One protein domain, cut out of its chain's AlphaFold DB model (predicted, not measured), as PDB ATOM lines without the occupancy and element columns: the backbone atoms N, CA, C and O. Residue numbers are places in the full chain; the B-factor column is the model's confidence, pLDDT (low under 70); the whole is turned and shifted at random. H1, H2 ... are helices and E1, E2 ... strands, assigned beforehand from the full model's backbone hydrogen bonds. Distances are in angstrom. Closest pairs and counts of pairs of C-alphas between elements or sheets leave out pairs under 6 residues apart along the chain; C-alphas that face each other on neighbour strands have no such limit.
ATOM      1  N   PRO A  21     -12.008 -18.205 -32.116       65.00
ATOM      2  CA  PRO A  21     -13.021 -18.181 -33.155       65.00
ATOM      3  C   PRO A  21     -12.602 -19.148 -34.264       65.00
ATOM      4  O   PRO A  21     -11.563 -18.979 -34.902       65.00
ATOM      5  N   ARG A  22     -13.409 -20.190 -34.484       70.75
ATOM      6  CA  ARG A  22     -13.191 -21.163 -35.556       70.75
ATOM      7  C   ARG A  22     -14.038 -20.789 -36.759       70.75
ATOM      8  O   ARG A  22     -15.229 -20.519 -36.627       70.75
ATOM      9  N   ILE A  23     -13.426 -20.822 -37.938       78.44
ATOM     10  CA  ILE A  23     -14.168 -20.781 -39.196       78.44
ATOM     11  C   ILE A  23     -14.822 -22.152 -39.375       78.44
ATOM     12  O   ILE A  23     -14.134 -23.172 -39.370       78.44
ATOM     13  N   ILE A  24     -16.147 -22.168 -39.513       85.06
ATOM     14  CA  ILE A  24     -16.903 -23.360 -39.903       85.06
ATOM     15  C   ILE A  24     -17.169 -23.248 -41.400       85.06
ATOM     16  O   ILE A  24     -17.800 -22.294 -41.854       85.06
ATOM     17  N   GLU A  25     -16.673 -24.211 -42.168       90.12
ATOM     18  CA  GLU A  25     -16.900 -24.263 -43.607       90.12
ATOM     19  C   GLU A  25     -18.303 -24.816 -43.893       90.12
ATOM     20  O   GLU A  25     -18.631 -25.927 -43.475       90.12
ATOM     21  N   LEU A  26     -19.136 -24.060 -44.609       91.88
ATOM     22  CA  LEU A  26     -20.424 -24.538 -45.111       91.88
ATOM     23  C   LEU A  26     -20.293 -24.828 -46.606       91.88
ATOM     24  O   LEU A  26     -20.119 -23.905 -47.402       91.88
ATOM     25  N   VAL A  27     -20.390 -26.099 -46.988       93.38
ATOM     26  CA  VAL A  27     -20.253 -26.534 -48.383       93.38
ATOM     27  C   VAL A  27     -21.537 -27.172 -48.892       93.38
ATOM     28  O   VAL A  27     -22.318 -27.739 -48.130       93.38
ATOM     29  N   ARG A  28     -21.751 -27.101 -50.205       92.50
ATOM     30  CA  ARG A  28     -22.811 -27.855 -50.876       92.50
ATOM     31  C   ARG A  28     -22.285 -29.244 -51.229       92.50
ATOM     32  O   ARG A  28     -21.264 -29.341 -51.908       92.50
ATOM     33  N   GLY A  29     -22.999 -30.272 -50.791       88.75
ATOM     34  CA  GLY A  29     -22.749 -31.656 -51.163       88.75
ATOM     35  C   GLY A  29     -23.479 -32.071 -52.433       88.75
ATOM     36  O   GLY A  29     -24.261 -31.309 -53.011       88.75
ATOM     37  N   HIS A  30     -23.222 -33.299 -52.868       89.44
ATOM     38  CA  HIS A  30     -23.954 -33.903 -53.976       89.44
ATOM     39  C   HIS A  30     -25.412 -34.147 -53.584       89.44
ATOM     40  O   HIS A  30     -25.695 -34.507 -52.447       89.44
ATOM     41  N   THR A  31     -26.339 -33.940 -54.518       92.00
ATOM     42  CA  THR A  31     -27.742 -34.318 -54.318       92.00
ATOM     43  C   THR A  31     -27.859 -35.841 -54.354       92.00
ATOM     44  O   THR A  31     -27.291 -36.463 -55.249       92.00
ATOM     45  N   VAL A  32     -28.603 -36.414 -53.413       91.19
ATOM     46  CA  VAL A  32     -28.823 -37.862 -53.267       91.19
ATOM     47  C   VAL A  32     -30.298 -38.216 -53.468       91.19
ATOM     48  O   VAL A  32     -31.168 -37.336 -53.428       91.19
ATOM     49  N   THR A  33     -30.602 -39.493 -53.691       90.75
ATOM     50  CA  THR A  33     -31.987 -39.989 -53.688       90.75
ATOM     51  C   THR A  33     -32.552 -40.062 -52.269       90.75
ATOM     52  O   THR A  33     -31.835 -39.930 -51.273       90.75
ATOM     53  N   ARG A  34     -33.867 -40.275 -52.161       87.75
ATOM     54  CA  ARG A  34     -34.523 -40.450 -50.864       87.75
ATOM     55  C   ARG A  34     -34.046 -41.719 -50.156       87.75
ATOM     56  O   ARG A  34     -33.770 -41.674 -48.967       87.75
ATOM     57  N   GLU A  35     -33.869 -42.810 -50.895       88.12
ATOM     58  CA  GLU A  35     -33.355 -44.079 -50.373       88.12
ATOM     59  C   GLU A  35     -31.924 -43.935 -49.843       88.12
ATOM     60  O   GLU A  35     -31.598 -44.472 -48.787       88.12
ATOM     61  N   GLU A  36     -31.076 -43.185 -50.552       89.44
ATOM     62  CA  GLU A  36     -29.716 -42.880 -50.108       89.44
ATOM     63  C   GLU A  36     -29.728 -42.032 -48.830       89.44
ATOM     64  O   GLU A  36     -29.006 -42.350 -47.886       89.44
ATOM     65  N   ALA A  37     -30.581 -41.005 -48.758       87.31
ATOM     66  CA  ALA A  37     -30.733 -40.174 -47.564       87.31
ATOM     67  C   ALA A  37     -31.251 -40.969 -46.351       87.31
ATOM     68  O   ALA A  37     -30.745 -40.796 -45.245       87.31
ATOM     69  N   ASP A  38     -32.215 -41.868 -46.550       86.19
ATOM     70  CA  ASP A  38     -32.761 -42.716 -45.485       86.19
ATOM     71  C   ASP A  38     -31.745 -43.779 -45.020       86.19
ATOM     72  O   ASP A  38     -31.722 -44.160 -43.846       86.19
ATOM     73  N   ALA A  39     -30.862 -44.237 -45.916       87.06
ATOM     74  CA  ALA A  39     -29.760 -45.142 -45.588       87.06
ATOM     75  C   ALA A  39     -28.592 -44.441 -44.865       87.06
ATOM     76  O   ALA A  39     -27.775 -45.106 -44.216       87.06
ATOM     77  N   MET A  40     -28.502 -43.110 -44.944       84.06
ATOM     78  CA  MET A  40     -27.492 -42.312 -44.250       84.06
ATOM     79  C   MET A  40     -27.799 -42.202 -42.752       84.06
ATOM     80  O   MET A  40     -28.293 -41.196 -42.245       84.06
ATOM     81  N   VAL A  41     -27.433 -43.234 -41.996       73.81
ATOM     82  CA  VAL A  41     -27.415 -43.163 -40.533       73.81
ATOM     83  C   VAL A  41     -26.157 -42.416 -40.095       73.81
ATOM     84  O   VAL A  41     -25.092 -43.013 -39.926       73.81
ATOM     85  N   TRP A  42     -26.264 -41.102 -39.885       72.50
ATOM     86  CA  TRP A  42     -25.198 -40.380 -39.195       72.50
ATOM     87  C   TRP A  42     -25.271 -40.648 -37.692       72.50
ATOM     88  O   TRP A  42     -26.307 -40.387 -37.074       72.50
ATOM     89  N   PRO A  43     -24.184 -41.136 -37.068       78.88
ATOM     90  CA  PRO A  43     -24.141 -41.218 -35.621       78.88
ATOM     91  C   PRO A  43     -24.294 -39.811 -35.039       78.88
ATOM     92  O   PRO A  43     -23.681 -38.854 -35.520       78.88
ATOM     93  N   ALA A  44     -25.112 -39.688 -33.993       82.19
ATOM     94  CA  ALA A  44     -25.241 -38.433 -33.269       82.19
ATOM     95  C   ALA A  44     -23.855 -37.978 -32.795       82.19
ATOM     96  O   ALA A  44     -23.104 -38.756 -32.196       82.19
ATOM     97  N   LEU A  45     -23.512 -36.718 -33.065       82.19
ATOM     98  CA  LEU A  45     -22.249 -36.165 -32.595       82.19
ATOM     99  C   LEU A  45     -22.231 -36.186 -31.059       82.19
ATOM    100  O   LEU A  45     -23.215 -35.780 -30.429       82.19
ATOM    101  N   PRO A  46     -21.133 -36.640 -30.431       83.00
ATOM    102  CA  PRO A  46     -21.026 -36.606 -28.984       83.00
ATOM    103  C   PRO A  46     -21.112 -35.159 -28.490       83.00
ATOM    104  O   PRO A  46     -20.690 -34.214 -29.162       83.00
ATOM    105  N   ARG A  47     -21.646 -34.973 -27.280       80.00
ATOM    106  CA  ARG A  47     -21.741 -33.646 -26.666       80.00
ATOM    107  C   ARG A  47     -20.345 -33.020 -26.569       80.00
ATOM    108  O   ARG A  47     -19.451 -33.612 -25.974       80.00
ATOM    109  N   GLY A  48     -20.181 -31.823 -27.134       75.94
ATOM    110  CA  GLY A  48     -18.894 -31.118 -27.176       75.94
ATOM    111  C   GLY A  48     -18.012 -31.454 -28.384       75.94
ATOM    112  O   GLY A  48     -16.876 -30.988 -28.442       75.94
ATOM    113  N   ALA A  49     -18.509 -32.229 -29.357       78.38
ATOM    114  CA  ALA A  49     -17.818 -32.416 -30.629       78.38
ATOM    115  C   ALA A  49     -17.552 -31.061 -31.306       78.38
ATOM    116  O   ALA A  49     -18.463 -30.253 -31.494       78.38
ATOM    117  N   LYS A  50     -16.295 -30.823 -31.693       79.31
ATOM    118  CA  LYS A  50     -15.896 -29.630 -32.446       79.31
ATOM    119  C   LYS A  50     -16.120 -29.905 -33.937       79.31
ATOM    120  O   LYS A  50     -15.503 -30.812 -34.488       79.31
ATOM    121  N   VAL A  51     -17.000 -29.133 -34.576       80.31
ATOM    122  CA  VAL A  51     -17.316 -29.237 -36.011       80.31
ATOM    123  C   VAL A  51     -16.587 -28.128 -36.763       80.31
ATOM    124  O   VAL A  51     -16.700 -26.962 -36.399       80.31
ATOM    125  N   SER A  52     -15.837 -28.483 -37.806       85.19
ATOM    126  CA  SER A  52     -15.129 -27.525 -38.672       85.19
ATOM    127  C   SER A  52     -15.734 -27.403 -40.071       85.19
ATOM    128  O   SER A  52     -15.417 -26.454 -40.782       85.19
ATOM    129  N   ARG A  53     -16.596 -28.345 -40.472       88.31
ATOM    130  CA  ARG A  53     -17.232 -28.380 -41.791       88.31
ATOM    131  C   ARG A  53     -18.636 -28.967 -41.709       88.31
ATOM    132  O   ARG A  53     -18.845 -29.967 -41.026       88.31
ATOM    133  N   ILE A  54     -19.569 -28.350 -42.424       88.88
ATOM    134  CA  ILE A  54     -20.958 -28.778 -42.580       88.88
ATOM    135  C   ILE A  54     -21.230 -28.911 -44.077       88.88
ATOM    136  O   ILE A  54     -21.021 -27.968 -44.838       88.88
ATOM    137  N   GLU A  55     -21.697 -30.083 -44.496       90.88
ATOM    138  CA  GLU A  55     -22.079 -30.354 -45.880       90.88
ATOM    139  C   GLU A  55     -23.602 -30.393 -46.006       90.88
ATOM    140  O   GLU A  55     -24.277 -31.155 -45.317       90.88
ATOM    141  N   LEU A  56     -24.147 -29.540 -46.875       90.19
ATOM    142  CA  LEU A  56     -25.573 -29.482 -47.180       90.19
ATOM    143  C   LEU A  56     -25.873 -30.359 -48.393       90.19
ATOM    144  O   LEU A  56     -25.519 -30.006 -49.520       90.19
ATOM    145  N   VAL A  57     -26.541 -31.479 -48.151       89.69
ATOM    146  CA  VAL A  57     -26.955 -32.451 -49.166       89.69
ATOM    147  C   VAL A  57     -28.412 -32.193 -49.554       89.69
ATOM    148  O   VAL A  57     -29.280 -32.072 -48.691       89.69
ATOM    149  N   GLY A  58     -28.683 -32.076 -50.856       90.12
ATOM    150  CA  GLY A  58     -30.053 -32.031 -51.373       90.12
ATOM    151  C   GLY A  58     -30.630 -33.439 -51.509       90.12
ATOM    152  O   GLY A  58     -29.893 -34.364 -51.836       90.12
ATOM    153  N   VAL A  59     -31.939 -33.595 -51.317       90.38
ATOM    154  CA  VAL A  59     -32.640 -34.866 -51.552       90.38
ATOM    155  C   VAL A  59     -33.562 -34.702 -52.754       90.38
ATOM    156  O   VAL A  59     -34.371 -33.770 -52.790       90.38
ATOM    157  N   LEU A  60     -33.418 -35.576 -53.753       87.25
ATOM    158  CA  LEU A  60     -34.292 -35.599 -54.923       87.25
ATOM    159  C   LEU A  60     -35.729 -35.911 -54.492       87.25
ATOM    160  O   LEU A  60     -35.980 -36.851 -53.739       87.25
ATOM    161  N   SER A  61     -36.689 -35.129 -54.987       74.88
ATOM    162  CA  SER A  61     -38.106 -35.434 -54.792       74.88
ATOM    163  C   SER A  61     -38.520 -36.574 -55.722       74.88
ATOM    164  O   SER A  61     -38.171 -36.544 -56.902       74.88
ATOM    165  N   GLU A  62     -39.351 -37.497 -55.235       66.94
ATOM    166  CA  GLU A  62     -39.884 -38.652 -55.987       66.94
ATOM    167  C   GLU A  62     -40.508 -38.281 -57.352       66.94
ATOM    168  O   GLU A  62     -40.549 -39.098 -58.271       66.94
ATOM    169  N   ALA A  63     -40.935 -37.024 -57.529       60.59
ATOM    170  CA  ALA A  63     -41.516 -36.493 -58.762       60.59
ATOM    171  C   ALA A  63     -40.549 -36.402 -59.965       60.59
ATOM    172  O   ALA A  63     -41.008 -36.181 -61.083       60.59
ATOM    173  N   GLN A  64     -39.234 -36.564 -59.774       55.75
ATOM    174  CA  GLN A  64     -38.243 -36.516 -60.864       55.75
ATOM    175  C   GLN A  64     -37.907 -37.888 -61.469       55.75
ATOM    176  O   GLN A  64     -37.142 -37.955 -62.425       55.75
ATOM    177  N   THR A  65     -38.513 -38.969 -60.975       51.88
ATOM    178  CA  THR A  65     -38.260 -40.343 -61.455       51.88
ATOM    179  C   THR A  65     -39.013 -40.701 -62.749       51.88
ATOM    180  O   THR A  65     -38.959 -41.840 -63.201       51.88
TER     181      THR A  65
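AT A GLANCE: This is residues 21 to 65 of the 67 residues of the protein "RPA family protein" of Sphingobium sp. B9G5A (UniProt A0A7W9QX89). With little regular structure, this is a wide, open loop of chain: two short strands, E1 and E2, lie side by side along one edge, H1 sits at one corner, and the long link after it arches back to E2, with residues 39 to 49 standing free. The printed part has 45 residues, 14 in named elements, in the order E1, H1, E2; the sheet E1, E2 is parallel and the class is mixed. It is only just loose, close to extended, with a radius of gyration of the C-alphas of 13.7 A, a rod spanning 43 by 20 by 10 A.

IN THESE COORDINATES: Find C-alpha 25 at (-16.900, -24.263, -43.607); from there E1, residues 25 to 28, runs 10.0 A. H1, residues 34 to 39, runs 8.5 A from (-34.523, -40.450, -50.864). E2, residues 53 to 56, runs 10.0 A and ends at (-25.573, -29.482, -47.180).

HOW THE PARTS SIT: Look at E1 and E2, parallel neighbours at 23 degrees: C-alphas 25 and 53 face each other at 4.5 A, and N 54 and O 25 are within hydrogen-bond range at 2.8 A. E1, H1, E2 form a strand-helix-strand unit, two parallel neighbour strands with a helix between. In H1 every O i to N i+4 pair is within range.

THE WHOLE: The C-alphas of Pro 21 and Thr 65 are the two farthest apart, 43.9 A. The printed part has no cut; the link from E1 to H1 is tight, that from H1 to E2, 13 residues, long. Confidence is under 70 at residue 21 and residues 62 to 65.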